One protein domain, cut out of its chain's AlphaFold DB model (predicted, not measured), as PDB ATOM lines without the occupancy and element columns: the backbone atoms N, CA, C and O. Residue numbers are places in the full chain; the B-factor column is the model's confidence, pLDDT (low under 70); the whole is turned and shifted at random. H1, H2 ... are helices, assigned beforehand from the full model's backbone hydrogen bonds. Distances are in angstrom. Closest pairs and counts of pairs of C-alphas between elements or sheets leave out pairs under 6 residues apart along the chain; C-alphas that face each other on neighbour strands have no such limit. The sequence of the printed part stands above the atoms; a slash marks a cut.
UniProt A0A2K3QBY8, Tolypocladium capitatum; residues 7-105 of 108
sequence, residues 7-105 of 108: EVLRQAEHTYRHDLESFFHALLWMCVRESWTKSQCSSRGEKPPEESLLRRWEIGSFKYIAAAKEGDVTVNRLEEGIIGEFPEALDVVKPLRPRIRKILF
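AT A GLANCE: This is residues 7 to 105 of the 108 residues of a protein of Tolypocladium capitatum (UniProt A0A2K3QBY8). A long, kinked helix, H1, makes a spine; H4 and H5, a helical hairpin, pack on separate parts of it, and the short H2 folds back through a tight link into H3, which meets H4 at a corner. The looped residues 38 to 52 reach out past the end of H1. The printed part has 99 residues with five named helices, H1 to H5 in chain order, and no named strand: all helix. It is compact, with a radius of gyration of the C-alphas of 13.9 A, yet elongated, spanning 45 by 28 by 23 A.

HOW THE PARTS SIT: Start at H1, residues 16 to 37, which has a kink of 37 degrees near residue 31. Its residues 28 to 32 alone touch the hub, H4, residues 75 to 85, closest at C-alphas Val 32 and Glu 85, 5.7 A; the tilt is 34 degrees, the same way, only just shallow. Residues 17 to 24 alone touch H5, residues 96 to 104, closest at C-alphas Glu 21 and Leu 104, 6.6 A, at a shallow tilt of 23 degrees, opposite ways. H4 and H5 form a hairpin and only just touch, with 3 pairs of C-alphas within 8 A, closest Val 75 and Pro 98, 7.3 A. H3, residues 62 to 72, and H4 touch only at the corner, closest at C-alphas Asp 72 and Leu 78, 5.7 A, about perpendicular at 85 degrees. H2, residues 53 to 57, touches H3, closest at C-alphas Trp 57 and Ile 65, 5.3 A. H1 and H3 are apart. Every O i to N i+4 pair is within hydrogen-bond range in H3 and H5, against 14 of 18 in H1, 5 of 7 in H4 and 0 of 1 in H2, where 2 of 2 O i to N i+3 pairs are.

IN THESE COORDINATES: Find C-alpha 16 at (31.966, -5.932, -34.179); from there H1 runs 30.8 A to residue 37. H2 follows at 53 to 57, then H3 at 62 to 72, 15.1 A long, and H4 at 75 to 85, 15.2 A. H5, from 96, ends at C-alpha 104, (25.824, 3.013, -31.554).

THE WHOLE: The C-alphas farthest apart, Glu 13 and Arg 44, are 45.7 A apart. The printed part has no cut; the link from H1 to H2 is long. Mean pLDDT of the printed part is 88.8, and residue 44 is under 70.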
ATOM      1  N   GLU A   7      37.182   4.579 -32.129       93.12
ATOM      2  CA  GLU A   7      38.086   3.812 -31.261       93.12
ATOM      3  C   GLU A   7      39.213   3.132 -32.053       93.12
ATOM      4  O   GLU A   7      40.360   3.116 -31.608       93.12
ATOM      5  N   VAL A   8      38.944   2.685 -33.285       93.88
ATOM      6  CA  VAL A   8      39.977   2.133 -34.181       93.88
ATOM      7  C   VAL A   8      40.992   3.213 -34.571       93.88
ATOM      8  O   VAL A   8      42.196   2.963 -34.579       93.88
ATOM      9  N   LEU A   9      40.540   4.447 -34.828       93.25
ATOM     10  CA  LEU A   9      41.438   5.592 -35.048       93.25
ATOM     11  C   LEU A   9      42.285   5.927 -33.807       93.25
ATOM     12  O   LEU A   9      43.366   6.503 -33.940       93.25
ATOM     13  N   ARG A  10      41.814   5.550 -32.614       93.31
ATOM     14  CA  ARG A  10      42.523   5.665 -31.330       93.31
ATOM     15  C   ARG A  10      43.366   4.431 -30.984       93.31
ATOM     16  O   ARG A  10      43.867   4.356 -29.870       93.31
ATOM     17  N   GLN A  11      43.573   3.520 -31.939       92.31
ATOM     18  CA  GLN A  11      44.372   2.297 -31.779       92.31
ATOM     19  C   GLN A  11      43.793   1.287 -30.772       92.31
ATOM     20  O   GLN A  11      44.535   0.468 -30.233       92.31
ATOM     21  N   ALA A  12      42.481   1.316 -30.527       91.88
ATOM     22  CA  ALA A  12      41.810   0.262 -29.773       91.88
ATOM     23  C   ALA A  12      41.697  -1.032 -30.597       91.88
ATOM     24  O   ALA A  12      41.713  -1.010 -31.833       91.88
ATOM     25  N   GLU A  13      41.541  -2.164 -29.910       92.50
ATOM     26  CA  GLU A  13      41.304  -3.450 -30.565       92.50
ATOM     27  C   GLU A  13      39.965  -3.471 -31.308       92.50
ATOM     28  O   GLU A  13      38.971  -2.888 -30.879       92.50
ATOM     29  N   HIS A  14      39.924  -4.157 -32.448       92.31
ATOM     30  CA  HIS A  14      38.742  -4.188 -33.298       92.31
ATOM     31  C   HIS A  14      37.644  -5.094 -32.704       92.31
ATOM     32  O   HIS A  14      37.878  -6.272 -32.451       92.31
ATOM     33  N   THR A  15      36.426  -4.567 -32.538       94.44
ATOM     34  CA  THR A  15      35.219  -5.332 -32.197       94.44
ATOM     35  C   THR A  15      34.125  -5.158 -33.255       94.44
ATOM     36  O   THR A  15      34.132  -4.181 -34.000       94.44
ATOM     37  N   TYR A  16      33.112  -6.034 -33.257       94.00
ATOM     38  CA  TYR A  16      31.966  -5.932 -34.179       94.00
ATOM     39  C   TYR A  16      31.228  -4.580 -34.102       94.00
ATOM     40  O   TYR A  16      30.565  -4.171 -35.054       94.00
ATOM     41  N   ARG A  17      31.311  -3.867 -32.966       93.31
ATOM     42  CA  ARG A  17      30.714  -2.530 -32.841       93.31
ATOM     43  C   ARG A  17      31.363  -1.529 -33.791       93.31
ATOM     44  O   ARG A  17      30.662  -0.668 -34.312       93.31
ATOM     45  N   HIS A  18      32.658  -1.667 -34.057       94.81
ATOM     46  CA  HIS A  18      33.373  -0.792 -34.983       94.81
ATOM     47  C   HIS A  18      32.962  -1.044 -36.432       94.81
ATOM     48  O   HIS A  18      32.904  -0.094 -37.209       94.81
ATOM     49  N   ASP A  19      32.607  -2.280 -36.793       94.75
ATOM     50  CA  ASP A  19      32.032  -2.575 -38.108       94.75
ATOM     51  C   ASP A  19      30.669  -1.883 -38.279       94.75
ATOM     52  O   ASP A  19      30.407  -1.261 -39.312       94.75
ATOM     53  N   LEU A  20      29.816  -1.908 -37.245       95.12
ATOM     54  CA  LEU A  20      28.522  -1.211 -37.258       95.12
ATOM     55  C   LEU A  20      28.676   0.316 -37.312       95.12
ATOM     56  O   LEU A  20      27.945   0.991 -38.039       95.12
ATOM     57  N   GLU A  21      29.639   0.866 -36.573       95.12
ATOM     58  CA  GLU A  21      29.992   2.284 -36.644       95.12
ATOM     59  C   GLU A  21      30.511   2.664 -38.035       95.12
ATOM     60  O   GLU A  21      30.093   3.672 -38.608       95.12
ATOM     61  N   SER A  22      31.360   1.823 -38.626       95.06
ATOM     62  CA  SER A  22      31.890   2.032 -39.973       95.06
ATOM     63  C   SER A  22      30.784   2.004 -41.027       95.06
ATOM     64  O   SER A  22      30.755   2.854 -41.921       95.06
ATOM     65  N   PHE A  23      29.825   1.087 -40.889       94.88
ATOM     66  CA  PHE A  23      28.622   1.057 -41.715       94.88
ATOM     67  C   PHE A  23      27.802   2.345 -41.571       94.88
ATOM     68  O   PHE A  23      27.368   2.916 -42.572       94.88
ATOM     69  N   PHE A  24      27.619   2.846 -40.346       94.19
ATOM     70  CA  PHE A  24      26.914   4.106 -40.121       94.19
ATOM     71  C   PHE A  24      27.644   5.297 -40.758       94.19
ATOM     72  O   PHE A  24      27.008   6.111 -41.429       94.19
ATOM     73  N   HIS A  25      28.971   5.368 -40.644       94.50
ATOM     74  CA  HIS A  25      29.774   6.375 -41.337       94.50
ATOM     75  C   HIS A  25      29.621   6.299 -42.862       94.50
ATOM     76  O   HIS A  25      29.475   7.336 -43.506       94.50
ATOM     77  N   ALA A  26      29.622   5.094 -43.439       94.62
ATOM     78  CA  ALA A  26      29.397   4.897 -44.868       94.62
ATOM     79  C   ALA A  26      27.988   5.338 -45.291       94.62
ATOM     80  O   ALA A  26      27.832   6.007 -46.308       94.62
ATOM     81  N   LEU A  27      26.962   5.041 -44.489       93.25
ATOM     82  CA  LEU A  27      25.596   5.500 -44.740       93.25
ATOM     83  C   LEU A  27      25.503   7.034 -44.759       93.25
ATOM     84  O   LEU A  27      24.906   7.594 -45.677       93.25
ATOM     85  N   LEU A  28      26.110   7.714 -43.780       92.75
ATOM     86  CA  LEU A  28      26.154   9.180 -43.747       92.75
ATOM     87  C   LEU A  28      26.894   9.742 -44.962       92.75
ATOM     88  O   LEU A  28      26.400  10.657 -45.611       92.75
ATOM     89  N   TRP A  29      28.030   9.145 -45.319       92.88
ATOM     90  CA  TRP A  29      28.799   9.523 -46.501       92.88
ATOM     91  C   TRP A  29      27.985   9.434 -47.792       92.88
ATOM     92  O   TRP A  29      27.962  10.373 -48.589       92.88
ATOM     93  N   MET A  30      27.266   8.326 -47.976       91.88
ATOM     94  CA  MET A  30      26.409   8.130 -49.141       91.88
ATOM     95  C   MET A  30      25.303   9.188 -49.216       91.88
ATOM     96  O   MET A  30      25.007   9.691 -50.297       91.88
ATOM     97  N   CYS A  31      24.701   9.541 -48.078       91.25
ATOM     98  CA  CYS A  31      23.613  10.516 -48.036       91.25
ATOM     99  C   CYS A  31      24.072  11.972 -48.184       91.25
ATOM    100  O   CYS A  31      23.329  12.766 -48.753       91.25
ATOM    101  N   VAL A  32      25.256  12.323 -47.686       90.19
ATOM    102  CA  VAL A  32      25.749  13.712 -47.657       90.19
ATOM    103  C   VAL A  32      26.610  14.059 -48.858       90.19
ATOM    104  O   VAL A  32      26.626  15.207 -49.276       90.19
ATOM    105  N   ARG A  33      27.362  13.100 -49.404       88.88
ATOM    106  CA  ARG A  33      28.330  13.364 -50.474       88.88
ATOM    107  C   ARG A  33      27.963  12.701 -51.783       88.88
ATOM    108  O   ARG A  33      27.872  13.380 -52.802       88.88
ATOM    109  N   GLU A  34      27.758  11.389 -51.764       89.69
ATOM    110  CA  GLU A  34      27.511  10.656 -53.011       89.69
ATOM    111  C   GLU A  34      26.151  11.013 -53.616       89.69
ATOM    112  O   GLU A  34      26.019  11.068 -54.838       89.69
ATOM    113  N   SER A  35      25.157  11.321 -52.780       90.31
ATOM    114  CA  SER A  35      23.813  11.736 -53.193       90.31
ATOM    115  C   SER A  35      23.826  12.915 -54.172       90.31
ATOM    116  O   SER A  35      23.168  12.841 -55.204       90.31
ATOM    117  N   TRP A  36      24.644  13.945 -53.942       87.88
ATOM    118  CA  TRP A  36      24.720  15.124 -54.816       87.88
ATOM    119  C   TRP A  36      25.287  14.836 -56.207       87.88
ATOM    120  O   TRP A  36      25.033  15.589 -57.145       87.88
ATOM    121  N   THR A  37      26.025  13.735 -56.371       85.44
ATOM    122  CA  THR A  37      26.522  13.292 -57.684       85.44
ATOM    123  C   THR A  37      25.474  12.505 -58.475       85.44
ATOM    124  O   THR A  37      25.648  12.254 -59.669       85.44
ATOM    125  N   LYS A  38      24.372  12.102 -57.827       83.75
ATOM    126  CA  LYS A  38      23.278  11.346 -58.438       83.75
ATOM    127  C   LYS A  38      22.157  12.302 -58.822       83.75
ATOM    128  O   LYS A  38      21.480  12.855 -57.966       83.75
ATOM    129  N   SER A  39      21.885  12.404 -60.120       75.06
ATOM    130  CA  SER A  39      20.807  13.241 -60.672       75.06
ATOM    131  C   SER A  39      19.399  12.899 -60.166       75.06
ATOM    132  O   SER A  39      18.479  13.683 -60.347       75.06
ATOM    133  N   GLN A  40      19.219  11.724 -59.558       77.00
ATOM    134  CA  GLN A  40      17.955  11.271 -58.968       77.00
ATOM    135  C   GLN A  40      17.751  11.782 -57.538       77.00
ATOM    136  O   GLN A  40      16.632  11.747 -57.037       77.00
ATOM    137  N   CYS A  41      18.829  12.197 -56.872       75.94
ATOM    138  CA  CYS A  41      18.801  12.602 -55.475       75.94
ATOM    139  C   CYS A  41      18.803  14.121 -55.305       75.94
ATOM    140  O   CYS A  41      18.479  14.572 -54.219       75.94
ATOM    141  N   SER A  42      19.157  14.896 -56.332       73.06
ATOM    142  CA  SER A  42      19.167  16.359 -56.284       73.06
ATOM    143  C   SER A  42      18.051  16.952 -57.138       73.06
ATOM    144  O   SER A  42      17.936  16.685 -58.338       73.06
ATOM    145  N   SER A  43      17.215  17.778 -56.511       75.25
ATOM    146  CA  SER A  43      16.151  18.503 -57.205       75.25
ATOM    147  C   SER A  43      16.726  19.626 -58.075       75.25
ATOM    148  O   SER A  43      17.803  20.171 -57.825       75.25
ATOM    149  N   ARG A  44      15.996  20.025 -59.124       69.75
ATOM    150  CA  ARG A  44      16.427  21.113 -60.016       69.75
ATOM    151  C   ARG A  44      16.527  22.433 -59.236       69.75
ATOM    152  O   ARG A  44      15.509  23.019 -58.893       69.75
ATOM    153  N   GLY A  45      17.752  22.919 -59.040       72.62
ATOM    154  CA  GLY A  45      18.047  24.166 -58.320       72.62
ATOM    155  C   GLY A  45      18.632  23.956 -56.922       72.62
ATOM    156  O   GLY A  45      19.172  24.902 -56.352       72.62
ATOM    157  N   GLU A  46      18.593  22.726 -56.417       81.81
ATOM    158  CA  GLU A  46      19.261  22.329 -55.185       81.81
ATOM    159  C   GLU A  46      20.775  22.236 -55.419       81.81
ATOM    160  O   GLU A  46      21.233  21.819 -56.490       81.81
ATOM    161  N   LYS A  47      21.571  22.657 -54.435       80.50
ATOM    162  CA  LYS A  47      23.033  22.611 -54.510       80.50
ATOM    163  C   LYS A  47      23.594  22.025 -53.222       80.50
ATOM    164  O   LYS A  47      23.045  22.317 -52.159       80.50
ATOM    165  N   PRO A  48      24.699  21.265 -53.306       83.69
ATOM    166  CA  PRO A  48      25.406  20.839 -52.113       83.69
ATOM    167  C   PRO A  48      25.890  22.052 -51.304       83.69
ATOM    168  O   PRO A  48      26.115  23.123 -51.882       83.69
ATOM    169  N   PRO A  49      26.103  21.882 -49.989       84.88
ATOM    170  CA  PRO A  49      26.786  22.885 -49.180       84.88
ATOM    171  C   PRO A  49      28.181  23.187 -49.751       84.88
ATOM    172  O   PRO A  49      28.844  22.304 -50.298       84.88
ATOM    173  N   GLU A  50      28.633  24.436 -49.607       81.38
ATOM    174  CA  GLU A  50      29.948  24.884 -50.097       81.38
ATOM    175  C   GLU A  50      31.099  24.113 -49.429       81.38
ATOM    176  O   GLU A  50      32.045  23.697 -50.098       81.38
ATOM    177  N   GLU A  51      30.972  23.832 -48.128       83.19
ATOM    178  CA  GLU A  51      31.864  22.940 -47.395       83.19
ATOM    179  C   GLU A  51      31.067  21.909 -46.589       83.19
ATOM    180  O   GLU A  51      30.316  22.255 -45.680       83.19
ATOM    181  N   SER A  52      31.266  20.625 -46.898       86.25
ATOM    182  CA  SER A  52      30.672  19.526 -46.130       86.25
ATOM    183  C   SER A  52      31.440  19.270 -44.834       86.25
ATOM    184  O   SER A  52      32.675  19.161 -44.842       86.25
ATOM    185  N   LEU A  53      30.722  19.051 -43.729       85.94
ATOM    186  CA  LEU A  53      31.319  18.673 -42.445       85.94
ATOM    187  C   LEU A  53      32.128  17.374 -42.545       85.94
ATOM    188  O   LEU A  53      33.139  17.235 -41.844       85.94
ATOM    189  N   LEU A  54      31.737  16.468 -43.450       90.19
ATOM    190  CA  LEU A  54      32.412  15.189 -43.679       90.19
ATOM    191  C   LEU A  54      33.803  15.340 -44.308       90.19
ATOM    192  O   LEU A  54      34.601  14.406 -44.241       90.19
ATOM    193  N   ARG A  55      34.161  16.516 -44.840       90.06
ATOM    194  CA  ARG A  55      35.529  16.791 -45.314       90.06
ATOM    195  C   ARG A  55      36.566  16.611 -44.200       90.06
ATOM    196  O   ARG A  55      37.679  16.144 -44.441       90.06
ATOM    197  N   ARG A  56      36.188  16.900 -42.949       90.38
ATOM    198  CA  ARG A  56      37.049  16.699 -41.768       90.38
ATOM    199  C   ARG A  56      37.278  15.226 -41.430       90.38
ATOM    200  O   ARG A  56      38.150  14.925 -40.623       90.38
ATOM    201  N   TRP A  57      36.525  14.309 -42.039       92.94
ATOM    202  CA  TRP A  57      36.722  12.868 -41.868       92.94
ATOM    203  C   TRP A  57      37.771  12.299 -42.838       92.94
ATOM    204  O   TRP A  57      38.167  11.138 -42.712       92.94
ATOM    205  N   GLU A  58      38.222  13.106 -43.805       89.50
ATOM    206  CA  GLU A  58      39.207  12.732 -44.827       89.50
ATOM    207  C   GLU A  58      40.604  13.275 -44.548       89.50
ATOM    208  O   GLU A  58      41.593  12.605 -44.843       89.50
ATOM    209  N   ILE A  59      40.686  14.494 -44.014       89.25
ATOM    210  CA  ILE A  59      41.923  15.274 -43.975       89.25
ATOM    211  C   ILE A  59      42.430  15.391 -42.538       89.25
ATOM    212  O   ILE A  59      41.686  15.757 -41.631       89.25
ATOM    213  N   GLY A  60      43.727  15.141 -42.350       90.75
ATOM    214  CA  GLY A  60      44.427  15.340 -41.083       90.75
ATOM    215  C   GLY A  60      44.967  14.048 -40.473       90.75
ATOM    216  O   GLY A  60      45.031  13.003 -41.115       90.75
ATOM    217  N   SER A  61      45.400  14.140 -39.214       93.81
ATOM    218  CA  SER A  61      45.889  12.993 -38.444       93.81
ATOM    219  C   SER A  61      44.737  12.143 -37.900       93.81
ATOM    220  O   SER A  61      43.620  12.634 -37.730       93.81
ATOM    221  N   PHE A  62      45.009  10.885 -37.533       94.25
ATOM    222  CA  PHE A  62      43.994  10.004 -36.931       94.25
ATOM    223  C   PHE A  62      43.364  10.617 -35.675       94.25
ATOM    224  O   PHE A  62      42.150  10.560 -35.506       94.25
ATOM    225  N   LYS A  63      44.171  11.286 -34.839       93.38
ATOM    226  CA  LYS A  63      43.693  12.002 -33.648       93.38
ATOM    227  C   LYS A  63      42.698  13.110 -34.004       93.38
ATOM    228  O   LYS A  63      41.686  13.255 -33.324       93.38
ATOM    229  N   TYR A  64      42.984  13.879 -35.056       94.31
ATOM    230  CA  TYR A  64      42.096  14.944 -35.521       94.31
ATOM    231  C   TYR A  64      40.780  14.375 -36.064       94.31
ATOM    232  O   TYR A  64      39.707  14.826 -35.671       94.31
ATOM    233  N   ILE A  65      40.859  13.339 -36.899       94.62
ATOM    234  CA  ILE A  65      39.682  12.711 -37.509       94.62
ATOM    235  C   ILE A  65      38.798  12.052 -36.446       94.62
ATOM    236  O   ILE A  65      37.579  12.199 -36.495       94.62
ATOM    237  N   ALA A  66      39.393  11.380 -35.455       93.88
ATOM    238  CA  ALA A  66      38.661  10.791 -34.336       93.88
ATOM    239  C   ALA A  66      37.882  11.853 -33.545       93.88
ATOM    240  O   ALA A  66      36.698  11.670 -33.280       93.88
ATOM    241  N   ALA A  67      38.521  12.984 -33.221       92.50
ATOM    242  CA  ALA A  67      37.871  14.086 -32.514       92.50
ATOM    243  C   ALA A  67      36.762  14.750 -33.350       92.50
ATOM    244  O   ALA A  67      35.706  15.092 -32.818       92.50
ATOM    245  N   ALA A  68      36.975  14.913 -34.661       93.25
ATOM    246  CA  ALA A  68      35.958  15.449 -35.561       93.25
ATOM    247  C   ALA A  68      34.719  14.541 -35.604       93.25
ATOM    248  O   ALA A  68      33.612  15.024 -35.374       93.25
ATOM    249  N   LYS A  69      34.920  13.233 -35.816       92.44
ATOM    250  CA  LYS A  69      33.853  12.223 -35.825       92.44
ATOM    251  C   LYS A  69      33.075  12.194 -34.515       92.44
ATOM    252  O   LYS A  69      31.855  12.277 -34.547       92.44
ATOM    253  N   GLU A  70      33.768  12.135 -33.381       91.00
ATOM    254  CA  GLU A  70      33.144  12.107 -32.053       91.00
ATOM    255  C   GLU A  70      32.275  13.347 -31.800       91.00
ATOM    256  O   GLU A  70      31.145  13.230 -31.334       91.00
ATOM    257  N   GLY A  71      32.755  14.534 -32.184       90.12
ATOM    258  CA  GLY A  71      31.954  15.754 -32.098       90.12
ATOM    259  C   GLY A  71      30.753  15.751 -33.047       90.12
ATOM    260  O   GLY A  71      29.690  16.261 -32.698       90.12
ATOM    261  N   ASP A  72      30.904  15.187 -34.245       90.19
ATOM    262  CA  ASP A  72      29.869  15.148 -35.285       90.19
ATOM    263  C   ASP A  72      28.726  14.167 -34.996       90.19
ATOM    264  O   ASP A  72      27.611  14.395 -35.456       90.19
ATOM    265  N   VAL A  73      28.972  13.105 -34.222       86.81
ATOM    266  CA  VAL A  73      27.945  12.110 -33.847       86.81
ATOM    267  C   VAL A  73      27.145  12.483 -32.592       86.81
ATOM    268  O   VAL A  73      26.232  11.747 -32.201       86.81
ATOM    269  N   THR A  74      27.446  13.623 -31.964       87.75
ATOM    270  CA  THR A  74      26.597  14.203 -30.907       87.75
ATOM    271  C   THR A  74      25.203  14.512 -31.459       87.75
ATOM    272  O   THR A  74      25.065  14.836 -32.639       87.75
ATOM    273  N   VAL A  75      24.157  14.402 -30.625       80.94
ATOM    274  CA  VAL A  75      22.751  14.570 -31.064       80.94
ATOM    275  C   VAL A  75      22.563  15.864 -31.862       80.94
ATOM    276  O   VAL A  75      22.168  15.813 -33.023       80.94
ATOM    277  N   ASN A  76      22.929  17.000 -31.264       82.44
ATOM    278  CA  ASN A  76      22.705  18.316 -31.863       82.44
ATOM    279  C   ASN A  76      23.477  18.472 -33.179       82.44
ATOM    280  O   ASN A  76      22.940  18.957 -34.169       82.44
ATOM    281  N   ARG A  77      24.735  18.014 -33.223       85.19
ATOM    282  CA  ARG A  77      25.590  18.211 -34.397       85.19
ATOM    283  C   ARG A  77      25.244  17.282 -35.554       85.19
ATOM    284  O   ARG A  77      25.380  17.678 -36.712       85.19
ATOM    285  N   LEU A  78      24.779  16.072 -35.254       86.75
ATOM    286  CA  LEU A  78      24.287  15.154 -36.270       86.75
ATOM    287  C   LEU A  78      23.007  15.702 -36.909       86.75
ATOM    288  O   LEU A  78      22.896  15.687 -38.134       86.75
ATOM    289  N   GLU A  79      22.057  16.170 -36.095       83.31
ATOM    290  CA  GLU A  79      20.753  16.642 -36.569       83.31
ATOM    291  C   GLU A  79      20.841  17.981 -37.309       83.31
ATOM    292  O   GLU A  79      20.337  18.083 -38.426       83.31
ATOM    293  N   GLU A  80      21.520  18.978 -36.743       80.94
ATOM    294  CA  GLU A  80      21.609  20.319 -37.338       80.94
ATOM    295  C   GLU A  80      22.681  20.410 -38.431       80.94
ATOM    296  O   GLU A  80      22.531  21.166 -39.387       80.94
ATOM    297  N   GLY A  81      23.771  19.647 -38.296       85.88
ATOM    298  CA  GLY A  81      24.893  19.667 -39.229       85.88
ATOM    299  C   GLY A  81      24.727  18.639 -40.339       85.88
ATOM    300  O   GLY A  81      24.331  18.960 -41.452       85.88
ATOM    301  N   ILE A  82      25.030  17.377 -40.029       87.94
ATOM    302  CA  ILE A  82      25.154  16.315 -41.040       87.94
ATOM    303  C   ILE A  82      23.828  16.039 -41.757       87.94
ATOM    304  O   ILE A  82      23.814  15.915 -42.978       87.94
ATOM    305  N   ILE A  83      22.715  15.925 -41.024       88.50
ATOM    306  CA  ILE A  83      21.395  15.651 -41.617       88.50
ATOM    307  C   ILE A  83      20.886  16.853 -42.430       88.50
ATOM    308  O   ILE A  83      20.164  16.658 -43.411       88.50
ATOM    309  N   GLY A  84      21.295  18.072 -42.069       86.56
ATOM    310  CA  GLY A  84      20.992  19.294 -42.814       86.56
ATOM    311  C   GLY A  84      21.618  19.338 -44.213       86.56
ATOM    312  O   GLY A  84      21.059  19.968 -45.102       86.56
ATOM    313  N   GLU A  85      22.722  18.623 -44.444       90.06
ATOM    314  CA  GLU A  85      23.394  18.553 -45.754       90.06
ATOM    315  C   GLU A  85      22.723  17.580 -46.745       90.06
ATOM    316  O   GLU A  85      23.202  17.399 -47.868       90.06
ATOM    317  N   PHE A  86      21.653  16.894 -46.334       90.31
ATOM    318  CA  PHE A  86      20.998  15.889 -47.165       90.31
ATOM    319  C   PHE A  86      20.116  16.565 -48.211       90.31
ATOM    320  O   PHE A  86      19.313  17.425 -47.833       90.31
ATOM    321  N   PRO A  87      20.148  16.091 -49.466       90.19
ATOM    322  CA  PRO A  87      19.152  16.486 -50.442       90.19
ATOM    323  C   PRO A  87      17.723  16.170 -49.985       90.19
ATOM    324  O   PRO A  87      17.499  15.157 -49.309       90.19
ATOM    325  N   GLU A  88      16.749  16.963 -50.428       89.31
ATOM    326  CA  GLU A  88      15.318  16.765 -50.134       89.31
ATOM    327  C   GLU A  88      14.822  15.358 -50.515       89.31
ATOM    328  O   GLU A  88      14.033  14.743 -49.796       89.31
ATOM    329  N   ALA A  89      15.344  14.772 -51.601       89.12
ATOM    330  CA  ALA A  89      14.975  13.417 -52.029       89.12
ATOM    331  C   ALA A  89      15.290  12.334 -50.974       89.12
ATOM    332  O   ALA A  89      14.741  11.230 -51.018       89.12
ATOM    333  N   LEU A  90      16.174  12.633 -50.016       90.50
ATOM    334  CA  LEU A  90      16.553  11.749 -48.918       90.50
ATOM    335  C   LEU A  90      15.800  12.043 -47.609       90.50
ATOM    336  O   LEU A  90      16.127  11.459 -46.573       90.50
ATOM    337  N   ASP A  91      14.747  12.859 -47.628       88.38
ATOM    338  CA  ASP A  91      13.924  13.137 -46.444       88.38
ATOM    339  C   ASP A  91      13.344  11.872 -45.808       88.38
ATOM    340  O   ASP A  91      13.338  11.730 -44.584       88.38
ATOM    341  N   VAL A  92      12.959  10.888 -46.630       89.12
ATOM    342  CA  VAL A  92      12.435   9.595 -46.158       89.12
ATOM    343  C   VAL A  92      13.431   8.845 -45.270       89.12
ATOM    344  O   VAL A  92      13.044   8.072 -44.391       89.12
ATOM    345  N   VAL A  93      14.729   9.076 -45.473       88.50
ATOM    346  CA  VAL A  93      15.775   8.375 -44.744       88.50
ATOM    347  C   VAL A  93      16.288   9.179 -43.537       88.50
ATOM    348  O   VAL A  93      16.841   8.565 -42.620       88.50
ATOM    349  N   LYS A  94      16.047  10.502 -43.450       89.81
ATOM    350  CA  LYS A  94      16.443  11.358 -42.304       89.81
ATOM    351  C   LYS A  94      16.004  10.752 -40.949       89.81
ATOM    352  O   LYS A  94      16.868  10.595 -40.081       89.81
ATOM    353  N   PRO A  95      14.769  10.206 -40.836       88.81
ATOM    354  CA  PRO A  95      14.280   9.245 -39.853       88.81
ATOM    355  C   PRO A  95      15.270   8.408 -39.053       88.81
ATOM    356  O   PRO A  95      15.223   8.248 -37.832       88.81
ATOM    357  N   LEU A  96      16.089   7.714 -39.839       89.81
ATOM    358  CA  LEU A  96      16.793   6.508 -39.429       89.81
ATOM    359  C   LEU A  96      18.123   6.827 -38.750       89.81
ATOM    360  O   LEU A  96      18.609   6.028 -37.957       89.81
ATOM    361  N   ARG A  97      18.718   7.985 -39.045       88.56
ATOM    362  CA  ARG A  97      20.039   8.376 -38.533       88.56
ATOM    363  C   ARG A  97      20.049   8.558 -37.019       88.56
ATOM    364  O   ARG A  97      20.864   7.886 -36.390       88.56
ATOM    365  N   PRO A  98      19.152   9.356 -36.405       86.69
ATOM    366  CA  PRO A  98      19.155   9.515 -34.953       86.69
ATOM    367  C   PRO A  98      18.850   8.194 -34.230       86.69
ATOM    368  O   PRO A  98      19.389   7.939 -33.153       86.69
ATOM    369  N   ARG A  99      18.062   7.298 -34.847       89.56
ATOM    370  CA  ARG A  99      17.789   5.953 -34.310       89.56
ATOM    371  C   ARG A  99      19.041   5.078 -34.288       89.56
ATOM    372  O   ARG A  99      19.350   4.503 -33.250       89.56
ATOM    373  N   ILE A 100      19.771   5.001 -35.405       90.12
ATOM    374  CA  ILE A 100      21.021   4.231 -35.493       90.12
ATOM    375  C   ILE A 100      22.087   4.845 -34.575       90.12
ATOM    376  O   ILE A 100      22.719   4.123 -33.808       90.12
ATOM    377  N   ARG A 101      22.218   6.178 -34.569       91.12
ATOM    378  CA  ARG A 101      23.116   6.913 -33.669       91.12
ATOM    379  C   ARG A 101      22.862   6.558 -32.204       91.12
ATOM    380  O   ARG A 101      23.808   6.238 -31.504       91.12
ATOM    381  N   LYS A 102      21.602   6.538 -31.751       90.06
ATOM    382  CA  LYS A 102      21.244   6.169 -30.368       90.06
ATOM    383  C   LYS A 102      21.667   4.740 -29.998       90.06
ATOM    384  O   LYS A 102      21.974   4.484 -28.839       90.06
ATOM    385  N   ILE A 103      21.672   3.817 -30.961       89.75
ATOM    386  CA  ILE A 103      22.105   2.427 -30.747       89.75
ATOM    387  C   ILE A 103      23.633   2.343 -30.630       89.75
ATOM    388  O   ILE A 103      24.141   1.631 -29.764       89.75
ATOM    389  N   LEU A 104      24.360   3.064 -31.487       88.38
ATOM    390  CA  LEU A 104      25.824   3.013 -31.554       88.38
ATOM    391  C   LEU A 104      26.505   3.874 -30.483       88.38
ATOM    392  O   LEU A 104      27.513   3.464 -29.916       88.38
ATOM    393  N   PHE A 105      25.913   5.023 -30.157       87.94
ATOM    394  CA  PHE A 105      26.448   6.034 -29.246       87.94
ATOM    395  C   PHE A 105      25.430   6.367 -28.136       87.94
ATOM    396  O   PHE A 105      24.848   7.450 -28.123       87.94
TER     397      PHE A 105